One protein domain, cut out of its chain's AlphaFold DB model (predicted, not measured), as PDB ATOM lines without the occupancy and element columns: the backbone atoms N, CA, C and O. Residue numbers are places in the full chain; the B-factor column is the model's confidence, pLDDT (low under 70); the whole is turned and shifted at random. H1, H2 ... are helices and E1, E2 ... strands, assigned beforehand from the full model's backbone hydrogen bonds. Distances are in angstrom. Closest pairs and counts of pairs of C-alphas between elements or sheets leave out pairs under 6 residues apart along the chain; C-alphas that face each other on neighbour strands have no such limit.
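Overview. This is residues 2 to 39 and 289 to 468 of the 574 residues of the protein "Type II secretory pathway, ATPase PulE/Tfp pilus assembly pathway, ATPase PilB" of Pseudanabaena sp. ABRG5-3 (UniProt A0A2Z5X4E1). The model has two lobes: a long two-stranded hairpin, E1 and E2, with H7 and H8 packed at one end and H9 crossing H7, and a cluster of crossed helices, H2, H4, H5 and H6, with the short H1 and H3 at its far end. Residues 458 to 468, of which 458 to 464 belong to H9, stick out as an arm. The printed part has 218 residues, with named elements in the order H1 to H8, E1, E2, H9; the class is mostly helix and the sheet is antiparallel. The whole is compact, with a radius of gyration of the C-alphas of 19.3 A, yet elongated, spanning 68 by 41 by 30 A.

Arrangement. Strands E1, residues 417 to 425, and E2, residues 431 to 439, form an antiparallel hairpin at 158 degrees, with N 420 and O 436 2.9 A apart and N 434 and O 422 2.8 A apart, within hydrogen-bond range. The closest C-alphas of H7, residues 386 to 398, and E2 are those of Ser 396 and Asp 438, 5.2 A apart. H8, residues 405 to 413, touches H7 about perpendicular at 79 degrees, closest at C-alphas 407 and 388, 6.3 A. H9, residues 447 to 464, touches H7 at a steep tilt of 59 degrees, closest at C-alphas 453 and 393, 5.0 A. H4, residues 330 to 339, is the hub, the helix that touches most other helices, 3 of them. It touches H2, residues 299 to 314, closest at C-alphas 337 and 305, 6.1 A; H5, residues 344 to 355, at C-alphas 337 and 347, 6.3 A; and H6, residues 365 to 381, at C-alphas 332 and 365, 5.6 A, with a shallow tilt of 3 degrees to H6. H5 touches H6, closest at C-alphas 354 and 368, 5.0 A. H1, residues 3 to 11, is close to H2 and H5 but not clearly touching, and H3, residues 322 to 326, stands likewise to H2 and H4. H6 and H7 are apart. Every O i to N i+4 pair is within hydrogen-bond range in H1, H2, H3, H4, H5, H7 and H8; in H6 10 of 13 are, in H9 13 of 14.

Along the chain. E1 is 25.1 A long, E2 25.8 A, H9 26.1 A, H6 24.8 A and H2 21.8 A. H1 begins at C-alpha 3 (31.550, 116.463, 99.058), E1 at C-alpha 417 (68.556, 110.063, 103.709), and H9 ends at C-alpha 464 (87.045, 122.853, 119.695).

Size, cuts and confidence. The C-alphas of Ser 2 and Val 468, the two farthest apart, are 69.9 A apart. Residues 40 to 288 are not printed, and C-alphas 39 and 289 are 14.8 A apart across the cut. Of the links printed whole, none is long. The pLDDT is under 70 in residues 458 to 468.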
ATOM      1  N   SER A   2      30.769 121.000  97.192       73.94
ATOM      2  CA  SER A   2      30.158 119.667  97.382       73.94
ATOM      3  C   SER A   2      31.184 118.624  97.857       73.94
ATOM      4  O   SER A   2      32.360 118.715  97.511       73.94
ATOM      5  N   GLN A   3      30.738 117.612  98.609       76.44
ATOM      6  CA  GLN A   3      31.550 116.463  99.058       76.44
ATOM      7  C   GLN A   3      32.221 115.715  97.883       76.44
ATOM      8  O   GLN A   3      33.325 115.180  98.005       76.44
ATOM      9  N   ASP A   4      31.595 115.769  96.706       85.44
ATOM     10  CA  ASP A   4      32.153 115.270  95.449       85.44
ATOM     11  C   ASP A   4      33.433 116.010  95.036       85.44
ATOM     12  O   ASP A   4      34.380 115.377  94.574       85.44
ATOM     13  N   LEU A   5      33.506 117.333  95.231       86.88
ATOM     14  CA  LEU A   5      34.689 118.115  94.868       86.88
ATOM     15  C   LEU A   5      35.884 117.786  95.769       86.88
ATOM     16  O   LEU A   5      36.999 117.636  95.275       86.88
ATOM     17  N   LEU A   6      35.654 117.622  97.076       89.81
ATOM     18  CA  LEU A   6      36.696 117.193  98.015       89.81
ATOM     19  C   LEU A   6      37.251 115.819  97.613       89.81
ATOM     20  O   LEU A   6      38.465 115.638  97.557       89.81
ATOM     21  N   THR A   7      36.370 114.890  97.235       91.69
ATOM     22  CA  THR A   7      36.753 113.557  96.746       91.69
ATOM     23  C   THR A   7      37.536 113.623  95.429       91.69
ATOM     24  O   THR A   7      38.518 112.903  95.246       91.69
ATOM     25  N   GLN A   8      37.144 114.496  94.498       92.62
ATOM     26  CA  GLN A   8      37.873 114.709  93.242       92.62
ATOM     27  C   GLN A   8      39.274 115.277  93.484       92.62
ATOM     28  O   GLN A   8      40.247 114.739  92.956       92.62
ATOM     29  N   ILE A   9      39.390 116.313  94.322       92.50
ATOM     30  CA  ILE A   9      40.680 116.900  94.701       92.50
ATOM     31  C   ILE A   9      41.546 115.848  95.399       92.50
ATOM     32  O   ILE A   9      42.700 115.678  95.025       92.50
ATOM     33  N   TYR A  10      40.994 115.086  96.345       93.50
ATOM     34  CA  TYR A  10      41.686 113.986  97.018       93.50
ATOM     35  C   TYR A  10      42.286 112.972  96.031       93.50
ATOM     36  O   TYR A  10      43.471 112.640  96.109       93.50
ATOM     37  N   ASN A  11      41.486 112.516  95.063       92.94
ATOM     38  CA  ASN A  11      41.922 111.560  94.043       92.94
ATOM     39  C   ASN A  11      42.975 112.152  93.096       92.94
ATOM     40  O   ASN A  11      43.820 111.420  92.579       92.94
ATOM     41  N   ALA A  12      42.996 113.477  92.924       93.25
ATOM     42  CA  ALA A  12      44.042 114.161  92.178       93.25
ATOM     43  C   ALA A  12      45.418 114.077  92.855       93.25
ATOM     44  O   ALA A  12      46.406 114.416  92.211       93.25
ATOM     45  N   PHE A  13      45.528 113.612  94.105       94.94
ATOM     46  CA  PHE A  13      46.794 113.413  94.820       94.94
ATOM     47  C   PHE A  13      47.210 111.935  94.941       94.94
ATOM     48  O   PHE A  13      47.920 111.580  95.883       94.94
ATOM     49  N   ASP A  14      46.819 111.056  94.006       93.44
ATOM     50  CA  ASP A  14      47.324 109.674  93.978       93.44
ATOM     51  C   ASP A  14      48.867 109.641  93.838       93.44
ATOM     52  O   ASP A  14      49.409 110.081  92.820       93.44
ATOM     53  N   PRO A  15      49.603 109.128  94.847       92.88
ATOM     54  CA  PRO A  15      51.060 109.150  94.856       92.88
ATOM     55  C   PRO A  15      51.706 107.976  94.087       92.88
ATOM     56  O   PRO A  15      52.939 107.899  94.017       92.88
ATOM     57  N   PHE A  16      50.913 107.037  93.556       90.06
ATOM     58  CA  PHE A  16      51.413 105.809  92.924       90.06
ATOM     59  C   PHE A  16      51.303 105.793  91.400       90.06
ATOM     60  O   PHE A  16      51.948 104.950  90.776       90.06
ATOM     61  N   GLN A  17      50.570 106.735  90.809       89.94
ATOM     62  CA  GLN A  17      50.423 106.847  89.361       89.94
ATOM     63  C   GLN A  17      51.438 107.848  88.784       89.94
ATOM     64  O   GLN A  17      51.461 109.008  89.217       89.94
ATOM     65  N   PRO A  18      52.306 107.439  87.838       94.00
ATOM     66  CA  PRO A  18      53.109 108.391  87.080       94.00
ATOM     67  C   PRO A  18      52.208 109.247  86.180       94.00
ATOM     68  O   PRO A  18      51.112 108.832  85.816       94.00
ATOM     69  N   LEU A  19      52.672 110.445  85.820       95.25
ATOM     70  CA  LEU A  19      51.938 111.288  84.873       95.25
ATOM     71  C   LEU A  19      52.175 110.790  83.447       95.25
ATOM     72  O   LEU A  19      53.323 110.553  83.058       95.25
ATOM     73  N   ASP A  20      51.106 110.700  82.664       94.75
ATOM     74  CA  ASP A  20      51.196 110.438  81.232       94.75
ATOM     75  C   ASP A  20      51.737 111.676  80.490       94.75
ATOM     76  O   ASP A  20      51.362 112.817  80.773       94.75
ATOM     77  N   ALA A  21      52.642 111.467  79.529       93.69
ATOM     78  CA  ALA A  21      53.319 112.558  78.822       93.69
ATOM     79  C   ALA A  21      52.401 113.362  77.876       93.69
ATOM     80  O   ALA A  21      52.786 114.447  77.423       93.69
ATOM     81  N   GLU A  22      51.216 112.841  77.555       92.50
ATOM     82  CA  GLU A  22      50.214 113.491  76.711       92.50
ATOM     83  C   GLU A  22      48.984 113.899  77.519       92.50
ATOM     84  O   GLU A  22      48.618 115.074  77.524       92.50
ATOM     85  N   LYS A  23      48.365 112.951  78.229       93.56
ATOM     86  CA  LYS A  23      47.084 113.169  78.922       93.56
ATOM     87  C   LYS A  23      47.210 114.057  80.154       93.56
ATOM     88  O   LYS A  23      46.243 114.718  80.514       93.56
ATOM     89  N   ASP A  24      48.384 114.080  80.784       94.56
ATOM     90  CA  ASP A  24      48.631 114.827  82.020       94.56
ATOM     91  C   ASP A  24      49.614 115.990  81.849       94.56
ATOM     92  O   ASP A  24      50.251 116.442  82.807       94.56
ATOM     93  N   GLN A  25      49.743 116.505  80.624       92.88
ATOM     94  CA  GLN A  25      50.657 117.602  80.318       92.88
ATOM     95  C   GLN A  25      50.371 118.871  81.148       92.88
ATOM     96  O   GLN A  25      51.306 119.579  81.525       92.88
ATOM     97  N   ASP A  26      49.108 119.148  81.468       93.06
ATOM     98  CA  ASP A  26      48.676 120.263  82.318       93.06
ATOM     99  C   ASP A  26      49.144 120.118  83.776       93.06
ATOM    100  O   ASP A  26      49.497 121.124  84.398       93.06
ATOM    101  N   LEU A  27      49.245 118.888  84.299       95.38
ATOM    102  CA  LEU A  27      49.724 118.618  85.662       95.38
ATOM    103  C   LEU A  27      51.242 118.615  85.804       95.38
ATOM    104  O   LEU A  27      51.746 118.745  86.920       95.38
ATOM    105  N   TYR A  28      51.983 118.452  84.708       96.44
ATOM    106  CA  TYR A  28      53.439 118.395  84.768       96.44
ATOM    107  C   TYR A  28      54.033 119.718  85.269       96.44
ATOM    108  O   TYR A  28      53.678 120.798  84.789       96.44
ATOM    109  N   VAL A  29      54.971 119.632  86.210       97.00
ATOM    110  CA  VAL A  29      55.769 120.767  86.685       97.00
ATOM    111  C   VAL A  29      57.228 120.480  86.394       97.00
ATOM    112  O   VAL A  29      57.735 119.414  86.738       97.00
ATOM    113  N   ASP A  30      57.886 121.444  85.761       96.06
ATOM    114  CA  ASP A  30      59.313 121.377  85.488       96.06
ATOM    115  C   ASP A  30      60.107 121.699  86.764       96.06
ATOM    116  O   ASP A  30      59.973 122.777  87.349       96.06
ATOM    117  N   PHE A  31      60.931 120.741  87.186       96.56
ATOM    118  CA  PHE A  31      61.807 120.844  88.350       96.56
ATOM    119  C   PHE A  31      63.290 120.980  87.975       96.56
ATOM    120  O   PHE A  31      64.128 120.854  88.866       96.56
ATOM    121  N   GLU A  32      63.632 121.226  86.703       95.12
ATOM    122  CA  GLU A  32      65.012 121.271  86.189       95.12
ATOM    123  C   GLU A  32      65.911 122.128  87.093       95.12
ATOM    124  O   GLU A  32      66.855 121.615  87.699       95.12
ATOM    125  N   LYS A  33      65.565 123.405  87.302       94.25
ATOM    126  CA  LYS A  33      66.330 124.318  88.172       94.25
ATOM    127  C   LYS A  33      66.440 123.829  89.612       94.25
ATOM    128  O   LYS A  33      67.512 123.880  90.208       94.25
ATOM    129  N   ALA A  34      65.343 123.297  90.146       94.81
ATOM    130  CA  ALA A  34      65.270 122.818  91.520       94.81
ATOM    131  C   ALA A  34      65.995 121.481  91.766       94.81
ATOM    132  O   ALA A  34      66.061 121.015  92.904       94.81
ATOM    133  N   ARG A  35      66.541 120.876  90.706       95.00
ATOM    134  CA  ARG A  35      67.348 119.651  90.709       95.00
ATOM    135  C   ARG A  35      68.758 119.890  90.157       95.00
ATOM    136  O   ARG A  35      69.342 118.998  89.549       95.00
ATOM    137  N   GLY A  36      69.297 121.102  90.305       92.94
ATOM    138  CA  GLY A  36      70.637 121.437  89.805       92.94
ATOM    139  C   GLY A  36      70.719 121.475  88.277       92.94
ATOM    140  O   GLY A  36      71.708 121.047  87.692       92.94
ATOM    141  N   ASN A  37      69.659 121.959  87.623       92.50
ATOM    142  CA  ASN A  37      69.481 121.962  86.170       92.50
ATOM    143  C   ASN A  37      69.491 120.570  85.517       92.50
ATOM    144  O   ASN A  37      69.730 120.486  84.313       92.50
ATOM    145  N   ALA A  38      69.225 119.483  86.248       90.38
ATOM    146  CA  ALA A  38      69.103 118.142  85.672       90.38
ATOM    147  C   ALA A  38      67.888 118.041  84.733       90.38
ATOM    148  O   ALA A  38      66.772 118.411  85.102       90.38
ATOM    149  N   LYS A  39      68.092 117.499  83.527       93.94
ATOM    150  CA  LYS A  39      67.045 117.340  82.509       93.94
ATOM    151  C   LYS A  39      67.209 116.013  81.789       93.94
ATOM    152  O   LYS A  39      68.104 115.856  80.966       93.94
ATOM    153  N   ALA A 289      65.239 120.363  95.687       96.69
ATOM    154  CA  ALA A 289      65.833 121.139  96.768       96.69
ATOM    155  C   ALA A 289      64.826 122.172  97.298       96.69
ATOM    156  O   ALA A 289      64.412 123.071  96.574       96.69
ATOM    157  N   THR A 290      64.419 122.064  98.565       95.88
ATOM    158  CA  THR A 290      63.604 123.099  99.241       95.88
ATOM    159  C   THR A 290      64.461 124.140  99.944       95.88
ATOM    160  O   THR A 290      63.984 125.231 100.266       95.88
ATOM    161  N   ASN A 291      65.714 123.778 100.204       93.69
ATOM    162  CA  ASN A 291      66.735 124.587 100.836       93.69
ATOM    163  C   ASN A 291      68.025 124.462 100.015       93.69
ATOM    164  O   ASN A 291      68.240 123.447  99.351       93.69
ATOM    165  N   THR A 292      68.864 125.484 100.061       91.19
ATOM    166  CA  THR A 292      70.226 125.468  99.520       91.19
ATOM    167  C   THR A 292      71.158 124.631 100.414       91.19
ATOM    168  O   THR A 292      70.774 124.275 101.535       91.19
ATOM    169  N   PRO A 293      72.374 124.282  99.946       87.69
ATOM    170  CA  PRO A 293      73.323 123.456 100.707       87.69
ATOM    171  C   PRO A 293      73.686 124.013 102.095       87.69
ATOM    172  O   PRO A 293      73.835 123.252 103.049       87.69
ATOM    173  N   ASP A 294      73.747 125.339 102.229       86.88
ATOM    174  CA  ASP A 294      73.963 126.080 103.483       86.88
ATOM    175  C   ASP A 294      72.716 126.139 104.392       86.88
ATOM    176  O   ASP A 294      72.738 126.725 105.475       86.88
ATOM    177  N   GLY A 295      71.615 125.517 103.971       88.38
ATOM    178  CA  GLY A 295      70.380 125.392 104.732       88.38
ATOM    179  C   GLY A 295      69.381 126.531 104.538       88.38
ATOM    180  O   GLY A 295      68.282 126.435 105.096       88.38
ATOM    181  N   GLN A 296      69.689 127.561 103.743       91.69
ATOM    182  CA  GLN A 296      68.755 128.666 103.498       91.69
ATOM    183  C   GLN A 296      67.541 128.219 102.665       91.69
ATOM    184  O   GLN A 296      67.645 127.296 101.858       91.69
ATOM    185  N   PRO A 297      66.356 128.832 102.836       94.62
ATOM    186  CA  PRO A 297      65.194 128.566 101.990       94.62
ATOM    187  C   PRO A 297      65.492 128.762 100.499       94.62
ATOM    188  O   PRO A 297      65.925 129.833 100.082       94.62
ATOM    189  N   TYR A 298      65.188 127.755  99.677       94.94
ATOM    190  CA  TYR A 298      65.329 127.855  98.228       94.94
ATOM    191  C   TYR A 298      63.976 128.102  97.555       94.94
ATOM    192  O   TYR A 298      63.152 127.196  97.395       94.94
ATOM    193  N   THR A 299      63.750 129.358  97.167       94.88
ATOM    194  CA  THR A 299      62.470 129.855  96.642       94.88
ATOM    195  C   THR A 299      61.992 129.108  95.399       94.88
ATOM    196  O   THR A 299      60.824 128.740  95.347       94.88
ATOM    197  N   GLU A 300      62.873 128.831  94.429       95.25
ATOM    198  CA  GLU A 300      62.488 128.136  93.188       95.25
ATOM    199  C   GLU A 300      61.908 126.754  93.503       95.25
ATOM    200  O   GLU A 300      60.792 126.446  93.096       95.25
ATOM    201  N   GLY A 301      62.619 125.926  94.274       95.81
ATOM    202  CA  GLY A 301      62.136 124.583  94.591       95.81
ATOM    203  C   GLY A 301      60.852 124.587  95.416       95.81
ATOM    204  O   GLY A 301      59.944 123.806  95.130       95.81
ATOM    205  N   ARG A 302      60.728 125.509  96.380       96.56
ATOM    206  CA  ARG A 302      59.488 125.693  97.151       96.56
ATOM    207  C   ARG A 302      58.326 126.065  96.235       96.56
ATOM    208  O   ARG A 302      57.319 125.368  96.256       96.56
ATOM    209  N   GLN A 303      58.489 127.074  95.382       96.81
ATOM    210  CA  GLN A 303      57.444 127.530  94.466       96.81
ATOM    211  C   GLN A 303      57.007 126.427  93.494       96.81
ATOM    212  O   GLN A 303      55.813 126.210  93.319       96.81
ATOM    213  N   ARG A 304      57.937 125.642  92.936       97.38
ATOM    214  CA  ARG A 304      57.576 124.520  92.050       97.38
ATOM    215  C   ARG A 304      56.779 123.425  92.758       97.38
ATOM    216  O   ARG A 304      55.894 122.819  92.159       97.38
ATOM    217  N   LEU A 305      57.071 123.144  94.028       98.00
ATOM    218  CA  LEU A 305      56.265 122.199  94.810       98.00
ATOM    219  C   LEU A 305      54.854 122.747  95.065       98.00
ATOM    220  O   LEU A 305      53.896 121.975  95.035       98.00
ATOM    221  N   GLN A 306      54.717 124.061  95.262       97.00
ATOM    222  CA  GLN A 306      53.411 124.711  95.351       97.00
ATOM    223  C   GLN A 306      52.663 124.621  94.012       97.00
ATOM    224  O   GLN A 306      51.514 124.183  94.005       97.00
ATOM    225  N   ASP A 307      53.319 124.916  92.882       97.12
ATOM    226  CA  ASP A 307      52.746 124.798  91.530       97.12
ATOM    227  C   ASP A 307      52.175 123.394  91.272       97.12
ATOM    228  O   ASP A 307      51.116 123.244  90.658       97.12
ATOM    229  N   LEU A 308      52.855 122.352  91.765       97.69
ATOM    230  CA  LEU A 308      52.399 120.965  91.648       97.69
ATOM    231  C   LEU A 308      51.076 120.736  92.387       97.69
ATOM    232  O   LEU A 308      50.192 120.061  91.853       97.69
ATOM    233  N   ILE A 309      50.921 121.291  93.591       97.25
ATOM    234  CA  ILE A 309      49.663 121.223  94.350       97.25
ATOM    235  C   ILE A 309      48.578 122.025  93.630       97.25
ATOM    236  O   ILE A 309      47.477 121.516  93.421       97.25
ATOM    237  N   VAL A 310      48.903 123.248  93.205       96.25
ATOM    238  CA  VAL A 310      47.985 124.170  92.520       96.25
ATOM    239  C   VAL A 310      47.380 123.525  91.282       96.25
ATOM    240  O   VAL A 310      46.160 123.465  91.163       96.25
ATOM    241  N   LYS A 311      48.209 122.966  90.395       96.56
ATOM    242  CA  LYS A 311      47.740 122.318  89.164       96.56
ATOM    243  C   LYS A 311      46.768 121.170  89.434       96.56
ATOM    244  O   LYS A 311      45.768 121.038  88.735       96.56
ATOM    245  N   ARG A 312      47.032 120.358  90.464       95.75
ATOM    246  CA  ARG A 312      46.166 119.226  90.837       95.75
ATOM    247  C   ARG A 312      44.825 119.683  91.403       95.75
ATOM    248  O   ARG A 312      43.800 119.109  91.052       95.75
ATOM    249  N   VAL A 313      44.819 120.739  92.217       95.56
ATOM    250  CA  VAL A 313      43.586 121.356  92.726       95.56
ATOM    251  C   VAL A 313      42.782 121.977  91.582       95.56
ATOM    252  O   VAL A 313      41.608 121.659  91.404       95.56
ATOM    253  N   HIS A 314      43.412 122.825  90.767       95.44
ATOM    254  CA  HIS A 314      42.741 123.584  89.706       95.44
ATOM    255  C   HIS A 314      42.236 122.729  88.548       95.44
ATOM    256  O   HIS A 314      41.286 123.133  87.884       95.44
ATOM    257  N   ARG A 315      42.774 121.521  88.347       93.88
ATOM    258  CA  ARG A 315      42.195 120.546  87.410       93.88
ATOM    259  C   ARG A 315      40.736 120.201  87.746       93.88
ATOM    260  O   ARG A 315      39.951 119.951  86.836       93.88
ATOM    261  N   HIS A 316      40.370 120.194  89.029       93.19
ATOM    262  CA  HIS A 316      39.009 119.882  89.487       93.19
ATOM    263  C   HIS A 316      38.248 121.108  90.003       93.19
ATOM    264  O   HIS A 316      37.020 121.110  90.015       93.19
ATOM    265  N   ALA A 317      38.963 122.162  90.397       91.75
ATOM    266  CA  ALA A 317      38.403 123.391  90.943       91.75
ATOM    267  C   ALA A 317      39.045 124.637  90.292       91.75
ATOM    268  O   ALA A 317      39.761 125.368  90.977       91.75
ATOM    269  N   PRO A 318      38.840 124.895  88.987       91.31
ATOM    270  CA  PRO A 318      39.565 125.939  88.249       91.31
ATOM    271  C   PRO A 318      39.316 127.358  88.781       91.31
ATOM    272  O   PRO A 318      40.223 128.185  88.769       91.31
ATOM    273  N   ASP A 319      38.113 127.623  89.295       91.25
ATOM    274  CA  ASP A 319      37.717 128.938  89.815       91.25
ATOM    275  C   ASP A 319      37.980 129.102  91.325       91.25
ATOM    276  O   ASP A 319      37.720 130.165  91.893       91.25
ATOM    277  N   ALA A 320      38.466 128.054  92.004       88.88
ATOM    278  CA  ALA A 320      38.698 128.093  93.443       88.88
ATOM    279  C   ALA A 320      39.945 128.914  93.781       88.88
ATOM    280  O   ALA A 320      41.030 128.705  93.219       88.88
ATOM    281  N   LYS A 321      39.826 129.807  94.769       91.81
ATOM    282  CA  LYS A 321      41.013 130.443  95.334       91.81
ATOM    283  C   LYS A 321      41.738 129.409  96.176       91.81
ATOM    284  O   LYS A 321      41.152 128.775  97.045       91.81
ATOM    285  N   LEU A 322      43.042 129.264  95.959       92.62
ATOM    286  CA  LEU A 322      43.835 128.324  96.749       92.62
ATOM    287  C   LEU A 322      43.758 128.650  98.248       92.62
ATOM    288  O   LEU A 322      43.682 127.743  99.072       92.62
ATOM    289  N   PHE A 323      43.696 129.946  98.565       94.06
ATOM    290  CA  PHE A 323      43.502 130.477  99.907       94.06
ATOM    291  C   PHE A 323      42.360 131.507  99.910       94.06
ATOM    292  O   PHE A 323      42.328 132.373  99.029       94.06
ATOM    293  N   PRO A 324      41.454 131.483 100.894       91.44
ATOM    294  CA  PRO A 324      41.330 130.481 101.947       91.44
ATOM    295  C   PRO A 324      40.493 129.259 101.522       91.44
ATOM    296  O   PRO A 324      40.218 128.431 102.376       91.44
ATOM    297  N   ASP A 325      40.031 129.152 100.266       91.44
ATOM    298  CA  ASP A 325      38.960 128.197  99.919       91.44
ATOM    299  C   ASP A 325      39.411 126.730  99.944       91.44
ATOM    300  O   ASP A 325      38.602 125.860 100.249       91.44
ATOM    301  N   VAL A 326      40.676 126.435  99.619       92.88
ATOM    302  CA  VAL A 326      41.208 125.056  99.596       92.88
ATOM    303  C   VAL A 326      42.174 124.805 100.748       92.88
ATOM    304  O   VAL A 326      42.128 123.749 101.372       92.88
ATOM    305  N   PHE A 327      43.020 125.778 101.063       95.75
ATOM    306  CA  PHE A 327      43.943 125.757 102.192       95.75
ATOM    307  C   PHE A 327      43.688 126.978 103.071       95.75
ATOM    308  O   PHE A 327      43.493 128.079 102.563       95.75
ATOM    309  N   GLU A 328      43.761 126.801 104.391       95.75
ATOM    310  CA  GLU A 328      43.517 127.880 105.357       95.75
ATOM    311  C   GLU A 328      44.480 129.067 105.157       95.75
ATOM    312  O   GLU A 328      44.089 130.227 105.281       95.75
ATOM    313  N   SER A 329      45.745 128.792 104.820       96.38
ATOM    314  CA  SER A 329      46.742 129.818 104.498       96.38
ATOM    315  C   SER A 329      47.899 129.275 103.658       96.38
ATOM    316  O   SER A 329      48.139 128.066 103.604       96.38
ATOM    317  N   GLU A 330      48.686 130.180 103.070       95.50
ATOM    318  CA  GLU A 330      49.909 129.834 102.333       95.50
ATOM    319  C   GLU A 330      50.920 129.067 103.192       95.50
ATOM    320  O   GLU A 330      51.546 128.115 102.724       95.50
ATOM    321  N   SER A 331      51.015 129.409 104.479       95.62
ATOM    322  CA  SER A 331      51.899 128.726 105.428       95.62
ATOM    323  C   SER A 331      51.559 127.240 105.613       95.62
ATOM    324  O   SER A 331      52.464 126.426 105.793       95.62
ATOM    325  N   VAL A 332      50.275 126.865 105.523       96.31
ATOM    326  CA  VAL A 332      49.816 125.472 105.661       96.31
ATOM    327  C   VAL A 332      50.263 124.649 104.455       96.31
ATOM    328  O   VAL A 332      50.781 123.542 104.613       96.31
ATOM    329  N   LEU A 333      50.135 125.220 103.257       96.62
ATOM    330  CA  LEU A 333      50.601 124.594 102.025       96.62
ATOM    331  C   LEU A 333      52.133 124.491 102.007       96.62
ATOM    332  O   LEU A 333      52.674 123.418 101.745       96.62
ATOM    333  N   LEU A 334      52.847 125.570 102.352       96.25
ATOM    334  CA  LEU A 334      54.311 125.569 102.397       96.25
ATOM    335  C   LEU A 334      54.854 124.523 103.384       96.25
ATOM    336  O   LEU A 334      55.818 123.830 103.068       96.25
ATOM    337  N   ARG A 335      54.198 124.341 104.536       96.56
ATOM    338  CA  ARG A 335      54.567 123.322 105.529       96.56
ATOM    339  C   ARG A 335      54.511 121.899 104.961       96.56
ATOM    340  O   ARG A 335      55.371 121.087 105.296       96.56
ATOM    341  N   LEU A 336      53.552 121.589 104.083       97.38
ATOM    342  CA  LEU A 336      53.497 120.298 103.379       97.38
ATOM    343  C   LEU A 336      54.699 120.121 102.438       97.38
ATOM    344  O   LEU A 336      55.327 119.062 102.448       97.38
ATOM    345  N   CYS A 337      55.053 121.164 101.678       97.19
ATOM    346  CA  CYS A 337      56.221 121.162 100.789       97.19
ATOM    347  C   CYS A 337      57.544 121.001 101.558       97.19
ATOM    348  O   CYS A 337      58.426 120.260 101.129       97.19
ATOM    349  N   GLU A 338      57.688 121.670 102.703       95.94
ATOM    350  CA  GLU A 338      58.877 121.558 103.553       95.94
ATOM    351  C   GLU A 338      58.983 120.171 104.191       95.94
ATOM    352  O   GLU A 338      60.049 119.558 104.176       95.94
ATOM    353  N   MET A 339      57.881 119.636 104.726       97.06
ATOM    354  CA  MET A 339      57.892 118.335 105.401       97.06
ATOM    355  C   MET A 339      58.025 117.152 104.442       97.06
ATOM    356  O   MET A 339      58.468 116.083 104.864       97.06
ATOM    357  N   SER A 340      57.725 117.328 103.153       97.00
ATOM    358  CA  SER A 340      58.001 116.305 102.142       97.00
ATOM    359  C   SER A 340      59.486 116.182 101.785       97.00
ATOM    360  O   SER A 340      59.848 115.247 101.075       97.00
ATOM    361  N   GLY A 341      60.342 117.129 102.199       95.81
ATOM    362  CA  GLY A 341      61.755 117.178 101.792       95.81
ATOM    363  C   GLY A 341      61.948 117.275 100.277       95.81
ATOM    364  O   GLY A 341      62.921 116.752  99.744       95.81
ATOM    365  N   GLY A 342      60.961 117.828  99.561       96.88
ATOM    366  CA  GLY A 342      60.944 117.848  98.096       96.88
ATOM    367  C   GLY A 342      60.825 116.476  97.420       96.88
ATOM    368  O   GLY A 342      61.020 116.357  96.208       96.88
ATOM    369  N   HIS A 343      60.475 115.424  98.166       97.06
ATOM    370  CA  HIS A 343      60.150 114.124  97.595       97.06
ATOM    371  C   HIS A 343      58.683 114.089  97.129       97.06
ATOM    372  O   HIS A 343      57.755 114.179  97.935       97.06
ATOM    373  N   VAL A 344      58.465 113.943  95.816       96.69
ATOM    374  CA  VAL A 344      57.142 114.088  95.173       96.69
ATOM    375  C   VAL A 344      56.100 113.135  95.759       96.69
ATOM    376  O   VAL A 344      55.021 113.571  96.149       96.69
ATOM    377  N   ARG A 345      56.416 111.840  95.885       95.69
ATOM    378  CA  ARG A 345      55.477 110.864  96.463       95.69
ATOM    379  C   ARG A 345      55.112 111.190  97.912       95.69
ATOM    380  O   ARG A 345      53.977 110.954  98.318       95.69
ATOM    381  N   ASP A 346      56.068 111.686  98.699       96.06
ATOM    382  CA  ASP A 346      55.802 112.031 100.099       96.06
ATOM    383  C   ASP A 346      54.948 113.294 100.191       96.06
ATOM    384  O   ASP A 346      54.047 113.327 101.020       96.06
ATOM    385  N   LEU A 347      55.134 114.267  99.291       97.75
ATOM    386  CA  LEU A 347      54.258 115.436  99.189       97.75
ATOM    387  C   LEU A 347      52.815 115.029  98.879       97.75
ATOM    388  O   LEU A 347      51.903 115.389  99.617       97.75
ATOM    389  N   LEU A 348      52.617 114.243  97.817       97.38
ATOM    390  CA  LEU A 348      51.291 113.771  97.409       97.38
ATOM    391  C   LEU A 348      50.618 112.965  98.529       97.38
ATOM    392  O   LEU A 348      49.450 113.196  98.835       97.38
ATOM    393  N   ARG A 349      51.368 112.080  99.206       96.00
ATOM    394  CA  ARG A 349      50.853 111.330 100.358       96.00
ATOM    395  C   ARG A 349      50.481 112.248 101.521       96.00
ATOM    396  O   ARG A 349      49.408 112.070 102.074       96.00
ATOM    397  N   LEU A 350      51.333 113.204 101.893       97.19
ATOM    398  CA  LEU A 350      51.059 114.125 103.003       97.19
ATOM    399  C   LEU A 350      49.802 114.959 102.748       97.19
ATOM    400  O   LEU A 350      48.975 115.084 103.646       97.19
ATOM    401  N   VAL A 351      49.637 115.479 101.526       96.88
ATOM    402  CA  VAL A 351      48.425 116.207 101.124       96.88
ATOM    403  C   VAL A 351      47.206 115.295 101.250       96.88
ATOM    404  O   VAL A 351      46.254 115.639 101.942       96.88
ATOM    405  N   ARG A 352      47.262 114.098 100.654       95.44
ATOM    406  CA  ARG A 352      46.172 113.115 100.694       95.44
ATOM    407  C   ARG A 352      45.791 112.723 102.128       95.44
ATOM    408  O   ARG A 352      44.619 112.762 102.475       95.44
ATOM    409  N   THR A 353      46.772 112.432 102.981       95.50
ATOM    410  CA  THR A 353      46.548 112.102 104.398       95.50
ATOM    411  C   THR A 353      45.982 113.277 105.194       95.50
ATOM    412  O   THR A 353      45.228 113.064 106.137       95.50
ATOM    413  N   ALA A 354      46.320 114.518 104.840       96.50
ATOM    414  CA  ALA A 354      45.709 115.683 105.470       96.50
ATOM    415  C   ALA A 354      44.231 115.831 105.066       96.50
ATOM    416  O   ALA A 354      43.411 116.186 105.909       96.50
ATOM    417  N   PHE A 355      43.878 115.511 103.816       94.38
ATOM    418  CA  PHE A 355      42.481 115.480 103.371       94.38
ATOM    419  C   PHE A 355      41.650 114.405 104.087       94.38
ATOM    420  O   PHE A 355      40.482 114.653 104.356       94.38
ATOM    421  N   ASP A 356      42.240 113.263 104.470       92.38
ATOM    422  CA  ASP A 356      41.545 112.227 105.260       92.38
ATOM    423  C   ASP A 356      41.079 112.736 106.648       92.38
ATOM    424  O   ASP A 356      40.280 112.079 107.315       92.38
ATOM    425  N   ALA A 357      41.607 113.870 107.124       92.56
ATOM    426  CA  ALA A 357      41.313 114.430 108.444       92.56
ATOM    427  C   ALA A 357      40.252 115.545 108.435       92.56
ATOM    428  O   ALA A 357      39.996 116.123 109.493       92.56
ATOM    429  N   ILE A 358      39.668 115.866 107.276       93.06
ATOM    430  CA  ILE A 358      38.649 116.911 107.126       93.06
ATOM    431  C   ILE A 358      37.411 116.380 106.396       93.06
ATOM    432  O   ILE A 358      37.522 115.600 105.456       93.06
ATOM    433  N   ASP A 359      36.233 116.857 106.798       91.25
ATOM    434  CA  ASP A 359      34.971 116.587 106.093       91.25
ATOM    435  C   ASP A 359      34.612 117.713 105.107       91.25
ATOM    436  O   ASP A 359      33.909 117.499 104.118       91.25
ATOM    437  N   GLU A 360      35.128 118.922 105.354       91.31
ATOM    438  CA  GLU A 360      34.891 120.119 104.553       91.31
ATOM    439  C   GLU A 360      36.187 120.919 104.372       91.31
ATOM    440  O   GLU A 360      37.083 120.901 105.215       91.31
ATOM    441  N   LEU A 361      36.277 121.637 103.252       91.69
ATOM    442  CA  LEU A 361      37.352 122.592 102.996       91.69
ATOM    443  C   LEU A 361      37.212 123.841 103.890       91.69
ATOM    444  O   LEU A 361      36.086 124.234 104.205       91.69
ATOM    445  N   PRO A 362      38.320 124.529 104.219       94.25
ATOM    446  CA  PRO A 362      39.680 124.290 103.732       94.25
ATOM    447  C   PRO A 362      40.512 123.317 104.571       94.25
ATOM    448  O   PRO A 362      40.213 123.030 105.727       94.25
ATOM    449  N   LEU A 363      41.632 122.870 103.999       94.94
ATOM    450  CA  LEU A 363      42.664 122.129 104.711       94.94
ATOM    451  C   LEU A 363      43.274 123.006 105.815       94.94
ATOM    452  O   LEU A 363      43.935 124.013 105.532       94.94
ATOM    453  N   THR A 364      43.047 122.615 107.066       96.50
ATOM    454  CA  THR A 364      43.480 123.369 108.248       96.50
ATOM    455  C   THR A 364      44.906 123.024 108.662       96.50
ATOM    456  O   THR A 364      45.441 121.952 108.347       96.50
ATOM    457  N   LYS A 365      45.525 123.912 109.448       96.94
ATOM    458  CA  LYS A 365      46.827 123.636 110.077       96.94
ATOM    459  C   LYS A 365      46.811 122.346 110.908       96.94
ATOM    460  O   LYS A 365      47.779 121.590 110.875       96.94
ATOM    461  N   GLU A 366      45.731 122.088 111.642       97.12
ATOM    462  CA  GLU A 366      45.606 120.917 112.519       97.12
ATOM    463  C   GLU A 366      45.558 119.601 111.727       97.12
ATOM    464  O   GLU A 366      46.256 118.646 112.074       97.12
ATOM    465  N   ALA A 367      44.819 119.570 110.611       97.19
ATOM    466  CA  ALA A 367      44.773 118.420 109.708       97.19
ATOM    467  C   ALA A 367      46.157 118.098 109.117       97.19
ATOM    468  O   ALA A 367      46.601 116.945 109.127       97.19
ATOM    469  N   VAL A 368      46.887 119.129 108.675       97.62
ATOM    470  CA  VAL A 368      48.263 118.990 108.172       97.62
ATOM    471  C   VAL A 368      49.223 118.510 109.261       97.62
ATOM    472  O   VAL A 368      50.008 117.588 109.029       97.62
ATOM    473  N   ASP A 369      49.146 119.075 110.467       96.06
ATOM    474  CA  ASP A 369      49.981 118.666 111.602       96.06
ATOM    475  C   ASP A 369      49.745 117.202 111.995       96.06
ATOM    476  O   ASP A 369      50.703 116.469 112.284       96.06
ATOM    477  N   ARG A 370      48.490 116.745 111.939       95.69
ATOM    478  CA  ARG A 370      48.128 115.343 112.166       95.69
ATOM    479  C   ARG A 370      48.725 114.424 111.099       95.69
ATOM    480  O   ARG A 370      49.320 113.405 111.455       95.69
ATOM    481  N   ALA A 371      48.643 114.795 109.819       96.38
ATOM    482  CA  ALA A 371      49.223 114.023 108.717       96.38
ATOM    483  C   ALA A 371      50.757 113.914 108.807       96.38
ATOM    484  O   ALA A 371      51.324 112.825 108.651       96.38
ATOM    485  N   ILE A 372      51.432 115.024 109.126       96.50
ATOM    486  CA  ILE A 372      52.887 115.074 109.342       96.50
ATOM    487  C   ILE A 372      53.283 114.164 110.506       96.50
ATOM    488  O   ILE A 372      54.190 113.340 110.374       96.50
ATOM    489  N   THR A 373      52.595 114.285 111.642       93.25
ATOM    490  CA  THR A 373      52.922 113.528 112.858       93.25
ATOM    491  C   THR A 373      52.669 112.032 112.676       93.25
ATOM    492  O   THR A 373      53.506 111.224 113.074       93.25
ATOM    493  N   GLY A 374      51.575 111.655 112.010       92.06
ATOM    494  CA  GLY A 374      51.300 110.259 111.668       92.06
ATOM    495  C   GLY A 374      52.364 109.662 110.743       92.06
ATOM    496  O   GLY A 374      52.852 108.561 110.985       92.06
ATOM    497  N   THR A 375      52.792 110.412 109.724       92.50
ATOM    498  CA  THR A 375      53.820 109.943 108.779       92.50
ATOM    499  C   THR A 375      55.210 109.864 109.424       92.50
ATOM    500  O   THR A 375      55.983 108.962 109.105       92.50
ATOM    501  N   ARG A 376      55.534 110.761 110.366       94.62
ATOM    502  CA  ARG A 376      56.797 110.741 111.130       94.62
ATOM    503  C   ARG A 376      57.027 109.407 111.844       94.62
ATOM    504  O   ARG A 376      58.152 108.908 111.850       94.62
ATOM    505  N   ASP A 377      55.979 108.786 112.382       92.06
ATOM    506  CA  ASP A 377      56.101 107.479 113.034       92.06
ATOM    507  C   ASP A 377      56.548 106.364 112.066       92.06
ATOM    508  O   ASP A 377      57.290 105.466 112.463       92.06
ATOM    509  N   THR A 378      56.184 106.438 110.781       91.44
ATOM    510  CA  THR A 378      56.686 105.501 109.760       91.44
ATOM    511  C   THR A 378      58.202 105.610 109.588       91.44
ATOM    512  O   THR A 378      58.881 104.586 109.545       91.44
ATOM    513  N   TYR A 379      58.752 106.830 109.543       93.00
ATOM    514  CA  TYR A 379      60.204 107.035 109.454       93.00
ATOM    515  C   TYR A 379      60.907 106.586 110.732       93.00
ATOM    516  O   TYR A 379      61.915 105.891 110.652       93.00
ATOM    517  N   ARG A 380      60.333 106.881 111.906       93.88
ATOM    518  CA  ARG A 380      60.841 106.374 113.189       93.88
ATOM    519  C   ARG A 380      60.938 104.848 113.203       93.88
ATOM    520  O   ARG A 380      61.941 104.321 113.655       93.88
ATOM    521  N   ARG A 381      59.912 104.139 112.720       92.19
ATOM    522  CA  ARG A 381      59.907 102.665 112.650       92.19
ATOM    523  C   ARG A 381      60.841 102.086 111.591       92.19
ATOM    524  O   ARG A 381      61.129 100.901 111.656       92.19
ATOM    525  N   SER A 382      61.283 102.895 110.631       91.38
ATOM    526  CA  SER A 382      62.199 102.464 109.567       91.38
ATOM    527  C   SER A 382      63.673 102.489 109.995       91.38
ATOM    528  O   SER A 382      64.530 102.050 109.231       91.38
ATOM    529  N   VAL A 383      63.965 103.037 111.180       94.50
ATOM    530  CA  VAL A 383      65.302 103.113 111.776       94.50
ATOM    531  C   VAL A 383      65.291 102.258 113.039       94.50
ATOM    532  O   VAL A 383      64.548 102.532 113.982       94.50
ATOM    533  N   GLU A 384      66.071 101.186 113.030       90.94
ATOM    534  CA  GLU A 384      65.954 100.082 113.991       90.94
ATOM    535  C   GLU A 384      67.067 100.110 115.037       90.94
ATOM    536  O   GLU A 384      66.836  99.779 116.199       90.94
ATOM    537  N   GLU A 385      68.271 100.522 114.636       92.12
ATOM    538  CA  GLU A 385      69.474 100.417 115.459       92.12
ATOM    539  C   GLU A 385      70.016 101.794 115.865       92.12
ATOM    540  O   GLU A 385      69.972 102.754 115.098       92.12
ATOM    541  N   GLU A 386      70.620 101.886 117.054       90.62
ATOM    542  CA  GLU A 386      71.193 103.139 117.578       90.62
ATOM    543  C   GLU A 386      72.243 103.747 116.634       90.62
ATOM    544  O   GLU A 386      72.256 104.949 116.370       90.62
ATOM    545  N   LYS A 387      73.091 102.903 116.036       92.56
ATOM    546  CA  LYS A 387      74.118 103.350 115.088       92.56
ATOM    547  C   LYS A 387      73.543 104.002 113.828       92.56
ATOM    548  O   LYS A 387      74.211 104.833 113.216       92.56
ATOM    549  N   GLU A 388      72.313 103.667 113.443       94.62
ATOM    550  CA  GLU A 388      71.638 104.295 112.307       94.62
ATOM    551  C   GLU A 388      71.247 105.740 112.630       94.62
ATOM    552  O   GLU A 388      71.463 106.625 111.801       94.62
ATOM    553  N   TRP A 389      70.766 106.007 113.850       95.38
ATOM    554  CA  TRP A 389      70.490 107.366 114.327       95.38
ATOM    555  C   TRP A 389      71.751 108.231 114.352       95.38
ATOM    556  O   TRP A 389      71.716 109.379 113.908       95.38
ATOM    557  N   GLN A 390      72.882 107.661 114.769       93.25
ATOM    558  CA  GLN A 390      74.175 108.352 114.749       93.25
ATOM    559  C   GLN A 390      74.630 108.691 113.322       93.25
ATOM    560  O   GLN A 390      75.121 109.792 113.073       93.25
ATOM    561  N   VAL A 391      74.431 107.786 112.355       93.50
ATOM    562  CA  VAL A 391      74.706 108.076 110.936       93.50
ATOM    563  C   VAL A 391      73.788 109.182 110.413       93.50
ATOM    564  O   VAL A 391      74.272 110.105 109.763       93.50
ATOM    565  N   LEU A 392      72.489 109.150 110.728       95.62
ATOM    566  CA  LEU A 392      71.551 110.209 110.337       95.62
ATOM    567  C   LEU A 392      71.967 111.572 110.902       95.62
ATOM    568  O   LEU A 392      71.949 112.570 110.181       95.62
ATOM    569  N   ALA A 393      72.373 111.621 112.169       94.00
ATOM    570  CA  ALA A 393      72.812 112.852 112.811       94.00
ATOM    571  C   ALA A 393      74.105 113.402 112.175       94.00
ATOM    572  O   ALA A 393      74.172 114.596 111.870       94.00
ATOM    573  N   LYS A 394      75.082 112.536 111.857       92.12
ATOM    574  CA  LYS A 394      76.296 112.914 111.107       92.12
ATOM    575  C   LYS A 394      75.966 113.456 109.717       92.12
ATOM    576  O   LYS A 394      76.421 114.539 109.372       92.12
ATOM    577  N   VAL A 395      75.113 112.769 108.956       92.94
ATOM    578  CA  VAL A 395      74.683 113.208 107.613       92.94
ATOM    579  C   VAL A 395      73.963 114.557 107.676       92.94
ATOM    580  O   VAL A 395      74.224 115.436 106.859       92.94
ATOM    581  N   SER A 396      73.090 114.760 108.668       92.50
ATOM    582  CA  SER A 396      72.383 116.033 108.850       92.50
ATOM    583  C   SER A 396      73.331 117.204 109.131       92.50
ATOM    584  O   SER A 396      73.010 118.328 108.735       92.50
ATOM    585  N   ARG A 397      74.453 116.961 109.823       88.81
ATOM    586  CA  ARG A 397      75.481 117.963 110.149       88.81
ATOM    587  C   ARG A 397      76.420 118.213 108.969       88.81
ATOM    588  O   ARG A 397      76.584 119.353 108.559       88.81
ATOM    589  N   ASP A 398      76.994 117.145 108.422       89.44
ATOM    590  CA  ASP A 398      78.098 117.202 107.455       89.44
ATOM    591  C   ASP A 398      77.615 117.365 106.008       89.44
ATOM    592  O   ASP A 398      78.426 117.529 105.097       89.44
ATOM    593  N   LYS A 399      76.302 117.237 105.777       90.69
ATOM    594  CA  LYS A 399      75.649 117.245 104.457       90.69
ATOM    595  C   LYS A 399      76.252 116.258 103.449       90.69
ATOM    596  O   LYS A 399      76.092 116.390 102.236       90.69
ATOM    597  N   SER A 400      76.922 115.229 103.948       89.56
ATOM    598  CA  SER A 400      77.652 114.227 103.178       89.56
ATOM    599  C   SER A 400      77.417 112.841 103.767       89.56
ATOM    600  O   SER A 400      77.022 112.694 104.925       89.56
ATOM    601  N   LEU A 401      77.621 111.803 102.956       86.94
ATOM    602  CA  LEU A 401      77.528 110.431 103.444       86.94
ATOM    603  C   LEU A 401      78.794 110.071 104.214       86.94
ATOM    604  O   LEU A 401      79.888 110.055 103.656       86.94
ATOM    605  N   SER A 402      78.628 109.727 105.486       73.69
ATOM    606  CA  SER A 402      79.703 109.269 106.359       73.69
ATOM    607  C   SER A 402      79.262 108.039 107.166       73.69
ATOM    608  O   SER A 402      78.071 107.753 107.303       73.69
ATOM    609  N   GLY A 403      80.229 107.268 107.672       76.81
ATOM    610  CA  GLY A 403      79.980 106.034 108.429       76.81
ATOM    611  C   GLY A 403      79.976 104.751 107.586       76.81
ATOM    612  O   GLY A 403      80.513 104.705 106.479       76.81
ATOM    613  N   GLU A 404      79.409 103.673 108.136       81.94
ATOM    614  CA  GLU A 404      79.406 102.350 107.499       81.94
ATOM    615  C   GLU A 404      78.541 102.319 106.229       81.94
ATOM    616  O   GLU A 404      77.349 102.636 106.261       81.94
ATOM    617  N   ALA A 405      79.108 101.814 105.126       81.38
ATOM    618  CA  ALA A 405      78.418 101.726 103.838       81.38
ATOM    619  C   ALA A 405      77.115 100.936 103.869       81.38
ATOM    620  O   ALA A 405      76.127 101.324 103.250       81.38
ATOM    621  N   THR A 406      77.089  99.853 104.637       84.38
ATOM    622  CA  THR A 406      75.877  99.071 104.885       84.38
ATOM    623  C   THR A 406      74.732  99.927 105.426       84.38
ATOM    624  O   THR A 406      73.601  99.788 104.962       84.38
ATOM    625  N   ILE A 407      75.027 100.820 106.372       89.81
ATOM    626  CA  ILE A 407      74.020 101.602 107.088       89.81
ATOM    627  C   ILE A 407      73.475 102.706 106.193       89.81
ATOM    628  O   ILE A 407      72.266 102.771 105.972       89.81
ATOM    629  N   TYR A 408      74.340 103.548 105.616       88.88
ATOM    630  CA  TYR A 408      73.837 104.646 104.790       88.88
ATOM    631  C   TYR A 408      73.120 104.135 103.530       88.88
ATOM    632  O   TYR A 408      72.165 104.764 103.087       88.88
ATOM    633  N   ARG A 409      73.496 102.967 102.975       87.44
ATOM    634  CA  ARG A 409      72.762 102.337 101.858       87.44
ATOM    635  C   ARG A 409      71.351 101.914 102.271       87.44
ATOM    636  O   ARG A 409      70.411 102.178 101.523       87.44
ATOM    637  N   LYS A 410      71.191 101.310 103.458       89.38
ATOM    638  CA  LYS A 410      69.870 100.991 104.034       89.38
ATOM    639  C   LYS A 410      69.039 102.264 104.211       89.38
ATOM    640  O   LYS A 410      67.890 102.298 103.786       89.38
ATOM    641  N   LEU A 411      69.637 103.323 104.759       93.44
ATOM    642  CA  LEU A 411      68.963 104.599 105.024       93.44
ATOM    643  C   LEU A 411      68.609 105.395 103.754       93.44
ATOM    644  O   LEU A 411      67.602 106.104 103.738       93.44
ATOM    645  N   LEU A 412      69.393 105.271 102.678       91.88
ATOM    646  CA  LEU A 412      69.030 105.772 101.347       91.88
ATOM    647  C   LEU A 412      67.846 104.981 100.777       91.88
ATOM    648  O   LEU A 412      66.901 105.572 100.262       91.88
ATOM    649  N   PHE A 413      67.866 103.649 100.897       89.12
ATOM    650  CA  PHE A 413      66.782 102.789 100.413       89.12
ATOM    651  C   PHE A 413      65.459 103.046 101.155       89.12
ATOM    652  O   PHE A 413      64.410 103.161 100.521       89.12
ATOM    653  N   SER A 414      65.501 103.220 102.481       90.50
ATOM    654  CA  SER A 414      64.331 103.575 103.297       90.50
ATOM    655  C   SER A 414      63.914 105.048 103.177       90.50
ATOM    656  O   SER A 414      62.872 105.431 103.712       90.50
ATOM    657  N   ARG A 415      64.670 105.862 102.420       92.81
ATOM    658  CA  ARG A 415      64.460 107.307 102.204       92.81
ATOM    659  C   ARG A 415      64.607 108.153 103.472       92.81
ATOM    660  O   ARG A 415      64.119 109.279 103.514       92.81
ATOM    661  N   CYS A 416      65.279 107.636 104.500       95.44
ATOM    662  CA  CYS A 416      65.665 108.426 105.670       95.44
ATOM    663  C   CYS A 416      66.765 109.440 105.325       95.44
ATOM    664  O   CYS A 416      66.822 110.500 105.944       95.44
ATOM    665  N   ILE A 417      67.596 109.137 104.321       95.56
ATOM    666  CA  ILE A 417      68.556 110.063 103.709       95.56
ATOM    667  C   ILE A 417      68.102 110.368 102.282       95.56
ATOM    668  O   ILE A 417      67.762 109.458 101.528       95.56
ATOM    669  N   LEU A 418      68.141 111.642 101.903       95.94
ATOM    670  CA  LEU A 418      67.808 112.138 100.573       95.94
ATOM    671  C   LEU A 418      69.037 112.788  99.924       95.94
ATOM    672  O   LEU A 418      69.900 113.315 100.621       95.94
ATOM    673  N   GLN A 419      69.116 112.739  98.590       95.19
ATOM    674  CA  GLN A 419      70.195 113.355  97.807       95.19
ATOM    675  C   GLN A 419      69.637 114.515  96.988       95.19
ATOM    676  O   GLN A 419      68.679 114.335  96.230       95.19
ATOM    677  N   TYR A 420      70.285 115.666  97.097       95.88
ATOM    678  CA  TYR A 420      69.914 116.907  96.434       95.88
ATOM    679  C   TYR A 420      71.033 117.371  95.497       95.88
ATOM    680  O   TYR A 420      72.181 116.938  95.616       95.88
ATOM    681  N   ALA A 421      70.687 118.258  94.566       94.62
ATOM    682  CA  ALA A 421      71.643 118.940  93.705       94.62
ATOM    683  C   ALA A 421      71.250 120.410  93.536       94.62
ATOM    684  O   ALA A 421      70.066 120.734  93.427       94.62
ATOM    685  N   PHE A 422      72.248 121.287  93.497       93.62
ATOM    686  CA  PHE A 422      72.079 122.729  93.374       93.62
ATOM    687  C   PHE A 422      73.174 123.264  92.466       93.62
ATOM    688  O   PHE A 422      74.351 122.999  92.689       93.62
ATOM    689  N   LEU A 423      72.773 123.994  91.428       91.88
ATOM    690  CA  LEU A 423      73.706 124.658  90.531       91.88
ATOM    691  C   LEU A 423      73.798 126.121  90.957       91.88
ATOM    692  O   LEU A 423      72.842 126.879  90.780       91.88
ATOM    693  N   GLY A 424      74.931 126.493  91.538       86.19
ATOM    694  CA  GLY A 424      75.187 127.829  92.066       86.19
ATOM    695  C   GLY A 424      76.562 128.337  91.662       86.19
ATOM    696  O   GLY A 424      77.294 127.657  90.951       86.19
ATOM    697  N   ALA A 425      76.911 129.543  92.103       82.75
ATOM    698  CA  ALA A 425      78.291 130.003  92.034       82.75
ATOM    699  C   ALA A 425      79.052 129.484  93.263       82.75
ATOM    700  O   ALA A 425      78.535 129.578  94.379       82.75
ATOM    701  N   ASN A 426      80.254 128.946  93.071       81.56
ATOM    702  CA  ASN A 426      81.169 128.667  94.175       81.56
ATOM    703  C   ASN A 426      81.789 129.971  94.718       81.56
ATOM    704  O   ASN A 426      81.515 131.070  94.227       81.56
ATOM    705  N   GLU A 427      82.660 129.855  95.723       75.75
ATOM    706  CA  GLU A 427      83.354 130.992  96.350       75.75
ATOM    707  C   GLU A 427      84.203 131.817  95.364       75.75
ATOM    708  O   GLU A 427      84.491 132.987  95.614       75.75
ATOM    709  N   HIS A 428      84.566 131.236  94.217       82.88
ATOM    710  CA  HIS A 428      85.323 131.885  93.147       82.88
ATOM    711  C   HIS A 428      84.432 132.490  92.048       82.88
ATOM    712  O   HIS A 428      84.944 133.050  91.079       82.88
ATOM    713  N   GLY A 429      83.105 132.415  92.188       80.62
ATOM    714  CA  GLY A 429      82.150 132.914  91.198       80.62
ATOM    715  C   GLY A 429      81.944 131.985  89.995       80.62
ATOM    716  O   GLY A 429      81.270 132.375  89.040       80.62
ATOM    717  N   GLU A 430      82.501 130.772  90.016       87.69
ATOM    718  CA  GLU A 430      82.355 129.787  88.943       87.69
ATOM    719  C   GLU A 430      81.093 128.948  89.139       87.69
ATOM    720  O   GLU A 430      80.685 128.667  90.266       87.69
ATOM    721  N   VAL A 431      80.474 128.528  88.034       87.88
ATOM    722  CA  VAL A 431      79.301 127.647  88.073       87.88
ATOM    723  C   VAL A 431      79.712 126.285  88.620       87.88
ATOM    724  O   VAL A 431      80.513 125.586  88.004       87.88
ATOM    725  N   ASP A 432      79.107 125.898  89.736       88.62
ATOM    726  CA  ASP A 432      79.396 124.668  90.455       88.62
ATOM    727  C   ASP A 432      78.110 123.885  90.745       88.62
ATOM    728  O   ASP A 432      77.095 124.438  91.191       88.62
ATOM    729  N   LEU A 433      78.150 122.583  90.453       91.06
ATOM    730  CA  LEU A 433      77.064 121.651  90.732       91.06
ATOM    731  C   LEU A 433      77.335 120.974  92.072       91.06
ATOM    732  O   LEU A 433      78.020 119.956  92.153       91.06
ATOM    733  N   GLN A 434      76.732 121.518  93.119       91.75
ATOM    734  CA  GLN A 434      76.874 121.010  94.472       91.75
ATOM    735  C   GLN A 434      75.884 119.868  94.698       91.75
ATOM    736  O   GLN A 434      74.667 120.050  94.597       91.75
ATOM    737  N   ILE A 435      76.409 118.685  95.013       91.44
ATOM    738  CA  ILE A 435      75.632 117.503  95.399       91.44
ATOM    739  C   ILE A 435      75.797 117.303  96.899       91.44
ATOM    740  O   ILE A 435      76.919 117.212  97.393       91.44
ATOM    741  N   TRP A 436      74.685 117.184  97.621       93.31
ATOM    742  CA  TRP A 436      74.714 116.956  99.063       93.31
ATOM    743  C   TRP A 436      73.611 116.001  99.507       93.31
ATOM    744  O   TRP A 436      72.689 115.659  98.757       93.31
ATOM    745  N   TYR A 437      73.725 115.572 100.756       94.62
ATOM    746  CA  TYR A 437      72.806 114.648 101.398       94.62
ATOM    747  C   TYR A 437      72.219 115.290 102.641       94.62
ATOM    748  O   TYR A 437      72.903 116.004 103.366       94.62
ATOM    749  N   ASP A 438      70.948 115.030 102.908       95.44
ATOM    750  CA  ASP A 438      70.327 115.451 104.159       95.44
ATOM    751  C   ASP A 438      69.321 114.404 104.618       95.44
ATOM    752  O   ASP A 438      68.824 113.594 103.828       95.44
ATOM    753  N   VAL A 439      69.008 114.424 105.906       95.88
ATOM    754  CA  VAL A 439      67.953 113.580 106.457       95.88
ATOM    755  C   VAL A 439      66.591 114.060 105.973       95.88
ATOM    756  O   VAL A 439      66.350 115.259 105.809       95.88
ATOM    757  N   HIS A 440      65.667 113.127 105.771       97.00
ATOM    758  CA  HIS A 440      64.291 113.481 105.454       97.00
ATOM    759  C   HIS A 440      63.700 114.338 106.592       97.00
ATOM    760  O   HIS A 440      63.826 113.960 107.757       97.00
ATOM    761  N   PRO A 441      62.985 115.445 106.311       96.50
ATOM    762  CA  PRO A 441      62.440 116.324 107.355       96.50
ATOM    763  C   PRO A 441      61.544 115.643 108.400       96.50
ATOM    764  O   PRO A 441      61.475 116.098 109.536       96.50
ATOM    765  N   LEU A 442      60.894 114.528 108.054       96.00
ATOM    766  CA  LEU A 442      60.072 113.744 108.972       96.00
ATOM    767  C   LEU A 442      60.900 112.942 109.981       96.00
ATOM    768  O   LEU A 442      60.360 112.566 111.010       96.00
ATOM    769  N   VAL A 443      62.193 112.722 109.737       96.00
ATOM    770  CA  VAL A 443      63.135 112.168 110.725       96.00
ATOM    771  C   VAL A 443      63.413 113.193 111.831       96.00
ATOM    772  O   VAL A 443      63.614 112.819 112.984       96.00
ATOM    773  N   ARG A 444      63.369 114.496 111.513       92.75
ATOM    774  CA  ARG A 444      63.545 115.573 112.496       92.75
ATOM    775  C   ARG A 444      62.334 115.645 113.436       92.75
ATOM    776  O   ARG A 444      61.183 115.498 113.004       92.75
ATOM    777  N   GLY A 445      62.592 115.883 114.723       86.44
ATOM    778  CA  GLY A 445      61.573 115.856 115.777       86.44
ATOM    779  C   GLY A 445      61.200 114.446 116.246       86.44
ATOM    780  O   GLY A 445      60.213 114.271 116.961       86.44
ATOM    781  N   VAL A 446      61.953 113.426 115.825       94.12
ATOM    782  CA  VAL A 446      61.958 112.111 116.469       94.12
ATOM    783  C   VAL A 446      62.977 112.155 117.603       94.12
ATOM    784  O   VAL A 446      64.137 112.485 117.372       94.12
ATOM    785  N   LYS A 447      62.567 111.775 118.817       93.69
ATOM    786  CA  LYS A 447      63.405 111.880 120.021       93.69
ATOM    787  C   LYS A 447      64.789 111.238 119.851       93.69
ATOM    788  O   LYS A 447      65.782 111.855 120.201       93.69
ATOM    789  N   GLN A 448      64.851 110.034 119.280       95.25
ATOM    790  CA  GLN A 448      66.107 109.314 119.040       95.25
ATOM    791  C   GLN A 448      67.072 110.104 118.147       95.25
ATOM    792  O   GLN A 448      68.269 110.144 118.409       95.25
ATOM    793  N   PHE A 449      66.552 110.773 117.113       95.94
ATOM    794  CA  PHE A 449      67.358 111.630 116.251       95.94
ATOM    795  C   PHE A 449      67.852 112.869 117.000       95.94
ATOM    796  O   PHE A 449      69.031 113.202 116.921       95.94
ATOM    797  N   ASP A 450      66.972 113.530 117.754       93.75
ATOM    798  CA  ASP A 450      67.329 114.732 118.514       93.75
ATOM    799  C   ASP A 450      68.391 114.427 119.588       93.75
ATOM    800  O   ASP A 450      69.294 115.234 119.819       93.75
ATOM    801  N   ASP A 451      68.310 113.257 120.226       93.50
ATOM    802  CA  ASP A 451      69.295 112.785 121.201       93.50
ATOM    803  C   ASP A 451      70.646 112.466 120.523       93.50
ATOM    804  O   ASP A 451      71.689 112.891 121.024       93.50
ATOM    805  N   ALA A 452      70.640 111.837 119.341       92.81
ATOM    806  CA  ALA A 452      71.850 111.569 118.552       92.81
ATOM    807  C   ALA A 452      72.534 112.845 118.017       92.81
ATOM    808  O   ALA A 452      73.759 112.934 117.944       92.81
ATOM    809  N   VAL A 453      71.766 113.878 117.658       91.62
ATOM    810  CA  VAL A 453      72.341 115.177 117.267       91.62
ATOM    811  C   VAL A 453      73.034 115.840 118.458       91.62
ATOM    812  O   VAL A 453      74.142 116.357 118.312       91.62
ATOM    813  N   LYS A 454      72.422 115.800 119.650       90.12
ATOM    814  CA  LYS A 454      73.024 116.367 120.867       90.12
ATOM    815  C   LYS A 454      74.335 115.675 121.233       90.12
ATOM    816  O   LYS A 454      75.291 116.377 121.552       90.12
ATOM    817  N   SER A 455      74.406 114.342 121.149       85.56
ATOM    818  CA  SER A 455      75.641 113.610 121.467       85.56
ATOM    819  C   SER A 455      76.813 114.047 120.584       85.56
ATOM    820  O   SER A 455      77.891 114.333 121.097       85.56
ATOM    821  N   ILE A 456      76.584 114.222 119.279       79.88
ATOM    822  CA  ILE A 456      77.620 114.666 118.332       79.88
ATOM    823  C   ILE A 456      78.093 116.103 118.610       79.88
ATOM    824  O   ILE A 456      79.281 116.412 118.477       79.88
ATOM    825  N   VAL A 457      77.179 117.007 118.975       71.38
ATOM    826  CA  VAL A 457      77.538 118.399 119.297       71.38
ATOM    827  C   VAL A 457      78.394 118.459 120.563       71.38
ATOM    828  O   VAL A 457      79.387 119.184 120.577       71.38
ATOM    829  N   MET A 458      78.070 117.656 121.583       61.81
ATOM    830  CA  MET A 458      78.861 117.571 122.818       61.81
ATOM    831  C   MET A 458      80.273 117.023 122.560       61.81
ATOM    832  O   MET A 458      81.238 117.583 123.076       61.81
ATOM    833  N   GLU A 459      80.415 116.002 121.706       58.81
ATOM    834  CA  GLU A 459      81.727 115.493 121.265       58.81
ATOM    835  C   GLU A 459      82.546 116.564 120.523       58.81
ATOM    836  O   GLU A 459      83.754 116.672 120.713       58.81
ATOM    837  N   THR A 460      81.899 117.393 119.695       49.19
ATOM    838  CA  THR A 460      82.587 118.419 118.888       49.19
ATOM    839  C   THR A 460      83.033 119.619 119.736       49.19
ATOM    840  O   THR A 460      84.131 120.137 119.536       49.19
ATOM    841  N   GLN A 461      82.219 120.042 120.709       36.56
ATOM    842  CA  GLN A 461      82.546 121.156 121.610       36.56
ATOM    843  C   GLN A 461      83.721 120.830 122.540       36.56
ATOM    844  O   GLN A 461      84.572 121.690 122.757       36.56
ATOM    845  N   GLN A 462      83.838 119.577 122.995       34.91
ATOM    846  CA  GLN A 462      85.010 119.118 123.753       34.91
ATOM    847  C   GLN A 462      86.314 119.161 122.935       34.91
ATOM    848  O   GLN A 462      87.387 119.289 123.515       34.91
ATOM    849  N   ILE A 463      86.241 119.081 121.602       35.34
ATOM    850  CA  ILE A 463      87.412 119.125 120.709       35.34
ATOM    851  C   ILE A 463      87.782 120.579 120.348       35.34
ATOM    852  O   ILE A 463      88.964 120.920 120.287       35.34
ATOM    853  N   SER A 464      86.802 121.469 120.145       29.03
ATOM    854  CA  SER A 464      87.045 122.853 119.695       29.03
ATOM    855  C   SER A 464      87.577 123.805 120.773       29.03
ATOM    856  O   SER A 464      88.132 124.847 120.439       29.03
ATOM    857  N   GLU A 465      87.445 123.468 122.058       29.56
ATOM    858  CA  GLU A 465      88.057 124.245 123.151       29.56
ATOM    859  C   GLU A 465      89.586 124.036 123.264       29.56
ATOM    860  O   GLU A 465      90.244 124.697 124.066       29.56
ATOM    861  N   SER A 466      90.182 123.195 122.406       30.84
ATOM    862  CA  SER A 466      91.635 123.000 122.280       30.84
ATOM    863  C   SER A 466      92.197 123.583 120.963       30.84
ATOM    864  O   SER A 466      92.348 122.888 119.964       30.84
ATOM    865  N   ASN A 467      92.493 124.889 120.925       30.92
ATOM    866  CA  ASN A 467      93.063 125.586 119.752       30.92
ATOM    867  C   ASN A 467      94.609 125.470 119.701       30.92
ATOM    868  O   ASN A 467      95.284 126.236 120.387       30.92
ATOM    869  N   VAL A 468      95.193 124.598 118.859       34.38
ATOM    870  CA  VAL A 468      96.641 124.623 118.513       34.38
ATOM    871  C   VAL A 468      96.869 124.263 117.022       34.38
ATOM    872  O   VAL A 468      96.319 123.261 116.568       34.38
TER     873      VAL A 468